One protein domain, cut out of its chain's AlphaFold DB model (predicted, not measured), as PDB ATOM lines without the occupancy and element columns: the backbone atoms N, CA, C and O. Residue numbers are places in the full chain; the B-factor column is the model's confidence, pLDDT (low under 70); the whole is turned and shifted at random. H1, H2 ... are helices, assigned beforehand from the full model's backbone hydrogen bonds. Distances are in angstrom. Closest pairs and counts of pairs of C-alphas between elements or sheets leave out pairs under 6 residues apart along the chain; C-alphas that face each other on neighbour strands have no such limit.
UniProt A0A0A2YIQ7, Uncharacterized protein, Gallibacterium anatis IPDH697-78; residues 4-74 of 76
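What this domain is: This is residues 4 to 74 of the 76 residues of an uncharacterized protein of Gallibacterium anatis IPDH697-78 (UniProt A0A0A2YIQ7). A helical hairpin, H2 and H3 side by side, makes one end of a long drawn-out shape, and a lone helix, H1, makes the other end. Residues 20 to 36, with no named element, string the two ends together, and H1 packs on neither helix of the hairpin. The printed part has 71 residues with three named helices, H1, H2 and H3 in that order, and no named strand; the class is all helix. The whole is extended, with a radius of gyration of the C-alphas of 20.1 A, and it spans 61 by 24 by 18 A, a rod in outline.

Where its parts are: H1 holds residues 6 to 19 and is 20.3 A long from first to last C-alpha, beginning with C-alpha 6 at (-19.211, 32.448, 18.824). H2 holds residues 37 to 51, 20.9 A long, and begins with C-alpha 37 at (-21.890, 38.119, 32.869). H3 holds residues 59 to 74, 22.4 A long, and ends with C-alpha 74 at (-18.272, 36.042, 40.483).

How they stand to each other: H1 is apart from H2 and from H3. H2 and H3 touch, with the C-alphas of Lys 40 and Ile 73 the closest at 6.0 A. Their lines stand at a shallow tilt of 20 degrees and they run opposite ways, a helical hairpin with centres 12.0 A apart. In H1, H2 and H3 every O i to N i+4 pair is within hydrogen-bond range.

The domain as a whole: The two C-alphas farthest apart, those of Gln 19 and His 56, are 61.3 A apart. The printed part has no cut. The link from H1 to H2 is long, with 17 residues, and that from H2 to H3 is short, with 7. The mean pLDDT of the printed part is 82.0, and residues 4 to 6 and 25 to 33 are under 70.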
ATOM      1  N   GLN A   4     -24.811  30.434  15.554       53.16
ATOM      2  CA  GLN A   4     -23.797  30.535  14.498       53.16
ATOM      3  C   GLN A   4     -22.666  31.536  14.769       53.16
ATOM      4  O   GLN A   4     -21.836  31.723  13.889       53.16
ATOM      5  N   ASN A   5     -22.606  32.188  15.935       60.62
ATOM      6  CA  ASN A   5     -21.757  33.378  16.077       60.62
ATOM      7  C   ASN A   5     -20.416  33.125  16.799       60.62
ATOM      8  O   ASN A   5     -19.357  33.388  16.241       60.62
ATOM      9  N   GLU A   6     -20.424  32.522  17.989       63.72
ATOM     10  CA  GLU A   6     -19.211  32.448  18.824       63.72
ATOM     11  C   GLU A   6     -18.161  31.471  18.281       63.72
ATOM     12  O   GLU A   6     -16.982  31.809  18.148       63.72
ATOM     13  N   ASN A   7     -18.595  30.280  17.862       71.88
ATOM     14  CA  ASN A   7     -17.699  29.287  17.266       71.88
ATOM     15  C   ASN A   7     -17.115  29.769  15.930       71.88
ATOM     16  O   ASN A   7     -15.966  29.469  15.614       71.88
ATOM     17  N   TYR A   8     -17.889  30.534  15.155       77.38
ATOM     18  CA  TYR A   8     -17.452  31.059  13.865       77.38
ATOM     19  C   TYR A   8     -16.359  32.121  14.027       77.38
ATOM     20  O   TYR A   8     -15.307  32.025  13.391       77.38
ATOM     21  N   GLU A   9     -16.558  33.090  14.922       76.94
ATOM     22  CA  GLU A   9     -15.554  34.127  15.181       76.94
ATOM     23  C   GLU A   9     -14.283  33.550  15.821       76.94
ATOM     24  O   GLU A   9     -13.171  33.967  15.487       76.94
ATOM     25  N   MET A  10     -14.412  32.516  16.659       75.94
ATOM     26  CA  MET A  10     -13.255  31.816  17.215       75.94
ATOM     27  C   MET A  10     -12.444  31.089  16.129       75.94
ATOM     28  O   MET A  10     -11.222  31.239  16.074       75.94
ATOM     29  N   ILE A  11     -13.105  30.363  15.216       79.69
ATOM     30  CA  ILE A  11     -12.450  29.701  14.072       79.69
ATOM     31  C   ILE A  11     -11.731  30.726  13.187       79.69
ATOM     32  O   ILE A  11     -10.591  30.506  12.775       79.69
ATOM     33  N   LYS A  12     -12.359  31.877  12.936       81.31
ATOM     34  CA  LYS A  12     -11.777  32.963  12.141       81.31
ATOM     35  C   LYS A  12     -10.497  33.520  12.769       81.31
ATOM     36  O   LYS A  12      -9.514  33.738  12.065       81.31
ATOM     37  N   GLN A  13     -10.477  33.701  14.091       78.25
ATOM     38  CA  GLN A  13      -9.281  34.135  14.819       78.25
ATOM     39  C   GLN A  13      -8.180  33.068  14.826       78.25
ATOM     40  O   GLN A  13      -7.006  33.416  14.697       78.25
ATOM     41  N   ILE A  14      -8.521  31.782  14.949       81.56
ATOM     42  CA  ILE A  14      -7.544  30.681  14.858       81.56
ATOM     43  C   ILE A  14      -6.849  30.712  13.495       81.56
ATOM     44  O   ILE A  14      -5.623  30.804  13.440       81.56
ATOM     45  N   LEU A  15      -7.633  30.729  12.414       83.06
ATOM     46  CA  LEU A  15      -7.122  30.755  11.042       83.06
ATOM     47  C   LEU A  15      -6.224  31.969  10.784       83.06
ATOM     48  O   LEU A  15      -5.144  31.828  10.214       83.06
ATOM     49  N   LEU A  16      -6.632  33.156  11.246       84.62
ATOM     50  CA  LEU A  16      -5.835  34.372  11.094       84.62
ATOM     51  C   LEU A  16      -4.486  34.268  11.828       84.62
ATOM     52  O   LEU A  16      -3.452  34.640  11.281       84.62
ATOM     53  N   ASN A  17      -4.478  33.741  13.056       82.38
ATOM     54  CA  ASN A  17      -3.251  33.583  13.840       82.38
ATOM     55  C   ASN A  17      -2.302  32.532  13.232       82.38
ATOM     56  O   ASN A  17      -1.086  32.731  13.256       82.38
ATOM     57  N   GLU A  18      -2.834  31.452  12.648       83.31
ATOM     58  CA  GLU A  18      -2.031  30.481  11.893       83.31
ATOM     59  C   GLU A  18      -1.398  31.104  10.644       83.31
ATOM     60  O   GLU A  18      -0.196  30.949  10.426       83.31
ATOM     61  N   GLN A  19      -2.167  31.868   9.858       82.94
ATOM     62  CA  GLN A  19      -1.661  32.558   8.663       82.94
ATOM     63  C   GLN A  19      -0.565  33.582   8.981       82.94
ATOM     64  O   GLN A  19       0.350  33.776   8.185       82.94
ATOM     65  N   LEU A  20      -0.639  34.220  10.151       87.44
ATOM     66  CA  LEU A  20       0.367  35.168  10.631       87.44
ATOM     67  C   LEU A  20       1.606  34.485  11.244       87.44
ATOM     68  O   LEU A  20       2.498  35.177  11.733       87.44
ATOM     69  N   GLY A  21       1.675  33.148  11.246       82.50
ATOM     70  CA  GLY A  21       2.800  32.392  11.803       82.50
ATOM     71  C   GLY A  21       2.890  32.440  13.332       82.50
ATOM     72  O   GLY A  21       3.927  32.094  13.894       82.50
ATOM     73  N   ASN A  22       1.818  32.856  14.013       81.12
ATOM     74  CA  ASN A  22       1.737  32.936  15.471       81.12
ATOM     75  C   ASN A  22       0.547  32.114  15.995       81.12
ATOM     76  O   ASN A  22      -0.427  32.684  16.496       81.12
ATOM     77  N   PRO A  23       0.583  30.776  15.854       76.19
ATOM     78  CA  PRO A  23      -0.532  29.925  16.239       76.19
ATOM     79  C   PRO A  23      -0.798  30.050  17.743       76.19
ATOM     80  O   PRO A  23      -0.005  29.617  18.584       76.19
ATOM     81  N   LYS A  24      -1.942  30.643  18.097       73.31
ATOM     82  CA  LYS A  24      -2.395  30.703  19.487       73.31
ATOM     83  C   LYS A  24      -2.944  29.341  19.886       73.31
ATOM     84  O   LYS A  24      -3.887  28.845  19.274       73.31
ATOM     85  N   LYS A  25      -2.408  28.760  20.962       68.56
ATOM     86  CA  LYS A  25      -3.042  27.617  21.630       68.56
ATOM     87  C   LYS A  25      -4.303  28.099  22.338       68.56
ATOM     88  O   LYS A  25      -4.242  28.561  23.474       68.56
ATOM     89  N   LEU A  26      -5.431  28.023  21.643       66.44
ATOM     90  CA  LEU A  26      -6.745  28.285  22.214       66.44
ATOM     91  C   LEU A  26      -7.311  26.973  22.767       66.44
ATOM     92  O   LEU A  26      -7.350  25.962  22.067       66.44
ATOM     93  N   LYS A  27      -7.716  26.985  24.039       64.38
ATOM     94  CA  LYS A  27      -8.461  25.895  24.674       64.38
ATOM     95  C   LYS A  27      -9.916  26.338  24.748       64.38
ATOM     96  O   LYS A  27     -10.201  27.355  25.376       64.38
ATOM     97  N   LEU A  28     -10.811  25.588  24.109       61.81
ATOM     98  CA  LEU A  28     -12.242  25.756  24.327       61.81
ATOM     99  C   LEU A  28     -12.572  25.124  25.683       61.81
ATOM    100  O   LEU A  28     -12.434  23.911  25.844       61.81
ATOM    101  N   ASP A  29     -12.941  25.954  26.653       63.56
ATOM    102  CA  ASP A  29     -13.470  25.506  27.940       63.56
ATOM    103  C   ASP A  29     -14.967  25.803  27.939       63.56
ATOM    104  O   ASP A  29     -15.381  26.963  27.976       63.56
ATOM    105  N   VAL A  30     -15.779  24.759  27.800       61.47
ATOM    106  CA  VAL A  30     -17.232  24.883  27.920       61.47
ATOM    107  C   VAL A  30     -17.541  24.805  29.406       61.47
ATOM    108  O   VAL A  30     -17.524  23.724  29.993       61.47
ATOM    109  N   VAL A  31     -17.768  25.959  30.030       62.25
ATOM    110  CA  VAL A  31     -18.150  26.024  31.443       62.25
ATOM    111  C   VAL A  31     -19.653  25.765  31.535       62.25
ATOM    112  O   VAL A  31     -20.473  26.679  31.462       62.25
ATOM    113  N   GLU A  32     -20.036  24.492  31.627       61.12
ATOM    114  CA  GLU A  32     -21.425  24.124  31.907       61.12
ATOM    115  C   GLU A  32     -21.808  24.593  33.318       61.12
ATOM    116  O   GLU A  32     -21.123  24.296  34.296       61.12
ATOM    117  N   GLY A  33     -22.914  25.332  33.425       65.38
ATOM    118  CA  GLY A  33     -23.460  25.775  34.709       65.38
ATOM    119  C   GLY A  33     -22.915  27.099  35.249       65.38
ATOM    120  O   GLY A  33     -23.278  27.445  36.370       65.38
ATOM    121  N   SER A  34     -22.105  27.849  34.486       76.81
ATOM    122  CA  SER A  34     -21.762  29.225  34.866       76.81
ATOM    123  C   SER A  34     -22.848  30.213  34.458       76.81
ATOM    124  O   SER A  34     -23.338  30.170  33.327       76.81
ATOM    125  N   LEU A  35     -23.160  31.153  35.342       84.00
ATOM    126  CA  LEU A  35     -23.983  32.312  35.016       84.00
ATOM    127  C   LEU A  35     -23.295  33.187  33.963       84.00
ATOM    128  O   LEU A  35     -22.078  33.396  34.015       84.00
ATOM    129  N   SER A  36     -24.082  33.743  33.038       85.88
ATOM    130  CA  SER A  36     -23.562  34.746  32.108       85.88
ATOM    131  C   SER A  36     -23.150  36.018  32.861       85.88
ATOM    132  O   SER A  36     -23.619  36.289  33.970       85.88
ATOM    133  N   ASP A  37     -22.282  36.839  32.265       87.38
ATOM    134  CA  ASP A  37     -21.890  38.119  32.869       87.38
ATOM    135  C   ASP A  37     -23.088  39.055  33.098       87.38
ATOM    136  O   ASP A  37     -23.105  39.811  34.076       87.38
ATOM    137  N   GLU A  38     -24.103  38.966  32.233       88.19
ATOM    138  CA  GLU A  38     -25.369  39.690  32.361       88.19
ATOM    139  C   GLU A  38     -26.167  39.193  33.573       88.19
ATOM    140  O   GLU A  38     -26.550  40.000  34.420       88.19
ATOM    141  N   ASP A  39     -26.325  37.874  33.736       88.25
ATOM    142  CA  ASP A  39     -27.002  37.293  34.906       88.25
ATOM    143  C   ASP A  39     -26.293  37.704  36.206       88.25
ATOM    144  O   ASP A  39     -26.922  38.147  37.171       88.25
ATOM    145  N   LYS A  40     -24.956  37.645  36.222       92.19
ATOM    146  CA  LYS A  40     -24.138  38.114  37.352       92.19
ATOM    147  C   LYS A  40     -24.360  39.596  37.634       92.19
ATOM    148  O   LYS A  40     -24.390  40.000  38.797       92.19
ATOM    149  N   SER A  41     -24.497  40.416  36.594       92.94
ATOM    150  CA  SER A  41     -24.777  41.848  36.717       92.94
ATOM    151  C   SER A  41     -26.133  42.101  37.375       92.94
ATOM    152  O   SER A  41     -26.210  42.839  38.360       92.94
ATOM    153  N   GLN A  42     -27.177  41.416  36.906       92.81
ATOM    154  CA  GLN A  42     -28.529  41.526  37.451       92.81
ATOM    155  C   GLN A  42     -28.591  41.085  38.918       92.81
ATOM    156  O   GLN A  42     -29.192  41.767  39.748       92.81
ATOM    157  N   ILE A  43     -27.898  39.999  39.274       91.12
ATOM    158  CA  ILE A  43     -27.834  39.527  40.662       91.12
ATOM    159  C   ILE A  43     -27.075  40.522  41.549       91.12
ATOM    160  O   ILE A  43     -27.528  40.810  42.657       91.12
ATOM    161  N   ARG A  44     -25.952  41.097  41.085       93.00
ATOM    162  CA  ARG A  44     -25.236  42.149  41.836       93.00
ATOM    163  C   ARG A  44     -26.142  43.346  42.113       93.00
ATOM    164  O   ARG A  44     -26.168  43.824  43.245       93.00
ATOM    165  N   GLN A  45     -26.903  43.790  41.114       92.31
ATOM    166  CA  GLN A  45     -27.846  44.893  41.284       92.31
ATOM    167  C   GLN A  45     -28.925  44.552  42.320       92.31
ATOM    168  O   GLN A  45     -29.127  45.315  43.260       92.31
ATOM    169  N   ALA A  46     -29.535  43.366  42.226       89.94
ATOM    170  CA  ALA A  46     -30.533  42.913  43.193       89.94
ATOM    171  C   ALA A  46     -29.976  42.840  44.628       89.94
ATOM    172  O   ALA A  46     -30.676  43.189  45.581       89.94
ATOM    173  N   VAL A  47     -28.717  42.420  44.797       91.31
ATOM    174  CA  VAL A  47     -28.035  42.429  46.101       91.31
ATOM    175  C   VAL A  47     -27.893  43.853  46.636       91.31
ATOM    176  O   VAL A  47     -28.213  44.089  47.801       91.31
ATOM    177  N   PHE A  48     -27.464  44.810  45.811       89.88
ATOM    178  CA  PHE A  48     -27.330  46.206  46.237       89.88
ATOM    179  C   PHE A  48     -28.672  46.856  46.577       89.88
ATOM    180  O   PHE A  48     -28.778  47.517  47.611       89.88
ATOM    181  N   ASP A  49     -29.707  46.615  45.776       90.50
ATOM    182  CA  ASP A  49     -31.045  47.159  46.022       90.50
ATOM    183  C   ASP A  49     -31.624  46.643  47.350       90.50
ATOM    184  O   ASP A  49     -32.253  47.385  48.106       90.50
ATOM    185  N   ASN A  50     -31.354  45.377  47.685       86.94
ATOM    186  CA  ASN A  50     -31.783  44.785  48.953       86.94
ATOM    187  C   ASN A  50     -30.909  45.192  50.144       86.94
ATOM    188  O   ASN A  50     -31.402  45.229  51.272       86.94
ATOM    189  N   ALA A  51     -29.641  45.542  49.921       86.00
ATOM    190  CA  ALA A  51     -28.725  45.963  50.976       86.00
ATOM    191  C   ALA A  51     -29.213  47.222  51.711       86.00
ATOM    192  O   ALA A  51     -29.023  47.345  52.920       86.00
ATOM    193  N   ILE A  52     -29.922  48.111  51.010       79.31
ATOM    194  CA  ILE A  52     -30.545  49.322  51.574       79.31
ATOM    195  C   ILE A  52     -31.582  48.973  52.662       79.31
ATOM    196  O   ILE A  52     -31.826  49.762  53.580       79.31
ATOM    197  N   ASN A  53     -32.161  47.770  52.614       82.75
ATOM    198  CA  ASN A  53     -33.147  47.300  53.587       82.75
ATOM    199  C   ASN A  53     -32.512  46.662  54.839       82.75
ATOM    200  O   ASN A  53     -33.211  46.434  55.830       82.75
ATOM    201  N   LEU A  54     -31.195  46.422  54.852       78.25
ATOM    202  CA  LEU A  54     -30.464  45.804  55.967       78.25
ATOM    203  C   LEU A  54     -30.105  46.828  57.057       78.25
ATOM    204  O   LEU A  54     -28.945  47.054  57.384       78.25
ATOM    205  N   LYS A  55     -31.131  47.431  57.667       77.00
ATOM    206  CA  LYS A  55     -30.994  48.491  58.692       77.00
ATOM    207  C   LYS A  55     -30.382  48.035  60.026       77.00
ATOM    208  O   LYS A  55     -30.169  48.862  60.904       77.00
ATOM    209  N   HIS A  56     -30.167  46.733  60.204       83.69
ATOM    210  CA  HIS A  56     -29.655  46.141  61.441       83.69
ATOM    211  C   HIS A  56     -28.129  45.986  61.456       83.69
ATOM    212  O   HIS A  56     -27.577  45.671  62.506       83.69
ATOM    213  N   LEU A  57     -27.460  46.196  60.319       83.44
ATOM    214  CA  LEU A  57     -26.008  46.101  60.201       83.44
ATOM    215  C   LEU A  57     -25.383  47.490  60.249       83.44
ATOM    216  O   LEU A  57     -25.891  48.440  59.647       83.44
ATOM    217  N   ASN A  58     -24.244  47.607  60.925       89.44
ATOM    218  CA  ASN A  58     -23.428  48.807  60.803       89.44
ATOM    219  C   ASN A  58     -22.703  48.829  59.434       89.44
ATOM    220  O   ASN A  58     -22.593  47.796  58.766       89.44
ATOM    221  N   PRO A  59     -22.168  49.984  58.992       87.56
ATOM    222  CA  PRO A  59     -21.544  50.102  57.671       87.56
ATOM    223  C   PRO A  59     -20.409  49.102  57.403       87.56
ATOM    224  O   PRO A  59     -20.240  48.653  56.269       87.56
ATOM    225  N   SER A  60     -19.639  48.729  58.431       91.56
ATOM    226  CA  SER A  60     -18.541  47.770  58.286       91.56
ATOM    227  C   SER A  60     -19.057  46.347  58.083       91.56
ATOM    228  O   SER A  60     -18.519  45.612  57.256       91.56
ATOM    229  N   GLU A  61     -20.089  45.950  58.824       90.75
ATOM    230  CA  GLU A  61     -20.724  44.637  58.693       90.75
ATOM    231  C   GLU A  61     -21.408  44.495  57.335       90.75
ATOM    232  O   GLU A  61     -21.174  43.514  56.631       90.75
ATOM    233  N   LEU A  62     -22.161  45.519  56.921       90.25
ATOM    234  CA  LEU A  62     -22.807  45.559  55.612       90.25
ATOM    235  C   LEU A  62     -21.787  45.410  54.477       90.25
ATOM    236  O   LEU A  62     -21.978  44.617  53.559       90.25
ATOM    237  N   THR A  63     -20.670  46.136  54.565       90.38
ATOM    238  CA  THR A  63     -19.589  46.066  53.572       90.38
ATOM    239  C   THR A  63     -18.985  44.664  53.493       90.38
ATOM    240  O   THR A  63     -18.771  44.141  52.399       90.38
ATOM    241  N   ASN A  64     -18.741  44.025  54.640       92.94
ATOM    242  CA  ASN A  64     -18.192  42.671  54.685       92.94
ATOM    243  C   ASN A  64     -19.135  41.642  54.053       92.94
ATOM    244  O   ASN A  64     -18.675  40.790  53.290       92.94
ATOM    245  N   GLU A  65     -20.437  41.727  54.332       91.25
ATOM    246  CA  GLU A  65     -21.428  40.829  53.733       91.25
ATOM    247  C   GLU A  65     -21.560  41.051  52.221       91.25
ATOM    248  O   GLU A  65     -21.516  40.089  51.456       91.25
ATOM    249  N   LEU A  66     -21.577  42.305  51.759       91.69
ATOM    250  CA  LEU A  66     -21.593  42.621  50.327       91.69
ATOM    251  C   LEU A  66     -20.373  42.063  49.586       91.69
ATOM    252  O   LEU A  66     -20.513  41.471  48.514       91.69
ATOM    253  N   ILE A  67     -19.173  42.189  50.162       92.88
ATOM    254  CA  ILE A  67     -17.949  41.626  49.574       92.88
ATOM    255  C   ILE A  67     -18.060  40.101  49.442       92.88
ATOM    256  O   ILE A  67     -17.635  39.544  48.425       92.88
ATOM    257  N   LYS A  68     -18.620  39.413  50.444       93.50
ATOM    258  CA  LYS A  68     -18.833  37.958  50.385       93.50
ATOM    259  C   LYS A  68     -19.820  37.593  49.278       93.50
ATOM    260  O   LYS A  68     -19.499  36.735  48.460       93.50
ATOM    261  N   SER A  69     -20.965  38.271  49.203       92.25
ATOM    262  CA  SER A  69     -21.973  38.025  48.166       92.25
ATOM    263  C   SER A  69     -21.410  38.225  46.757       92.25
ATOM    264  O   SER A  69     -21.593  37.367  45.898       92.25
ATOM    265  N   ILE A  70     -20.654  39.301  46.522       91.81
ATOM    266  CA  ILE A  70     -20.039  39.570  45.212       91.81
ATOM    267  C   ILE A  70     -19.025  38.484  44.835       91.81
ATOM    268  O   ILE A  70     -18.981  38.062  43.680       91.81
ATOM    269  N   LYS A  71     -18.223  37.996  45.792       93.38
ATOM    270  CA  LYS A  71     -17.287  36.889  45.537       93.38
ATOM    271  C   LYS A  71     -18.014  35.618  45.105       93.38
ATOM    272  O   LYS A  71     -17.567  34.990  44.155       93.38
ATOM    273  N   ILE A  72     -19.132  35.289  45.754       92.19
ATOM    274  CA  ILE A  72     -19.960  34.130  45.394       92.19
ATOM    275  C   ILE A  72     -20.514  34.293  43.973       92.19
ATOM    276  O   ILE A  72     -20.373  33.384  43.165       92.19
ATOM    277  N   ILE A  73     -21.067  35.461  43.634       90.25
ATOM    278  CA  ILE A  73     -21.630  35.728  42.297       90.25
ATOM    279  C   ILE A  73     -20.564  35.616  41.203       90.25
ATOM    280  O   ILE A  73     -20.824  35.091  40.128       90.25
ATOM    281  N   ASN A  74     -19.351  36.104  41.465       86.56
ATOM    282  CA  ASN A  74     -18.272  36.042  40.483       86.56
ATOM    283  C   ASN A  74     -17.741  34.615  40.269       86.56
ATOM    284  O   ASN A  74     -17.161  34.352  39.217       86.56
TER     285      ASN A  74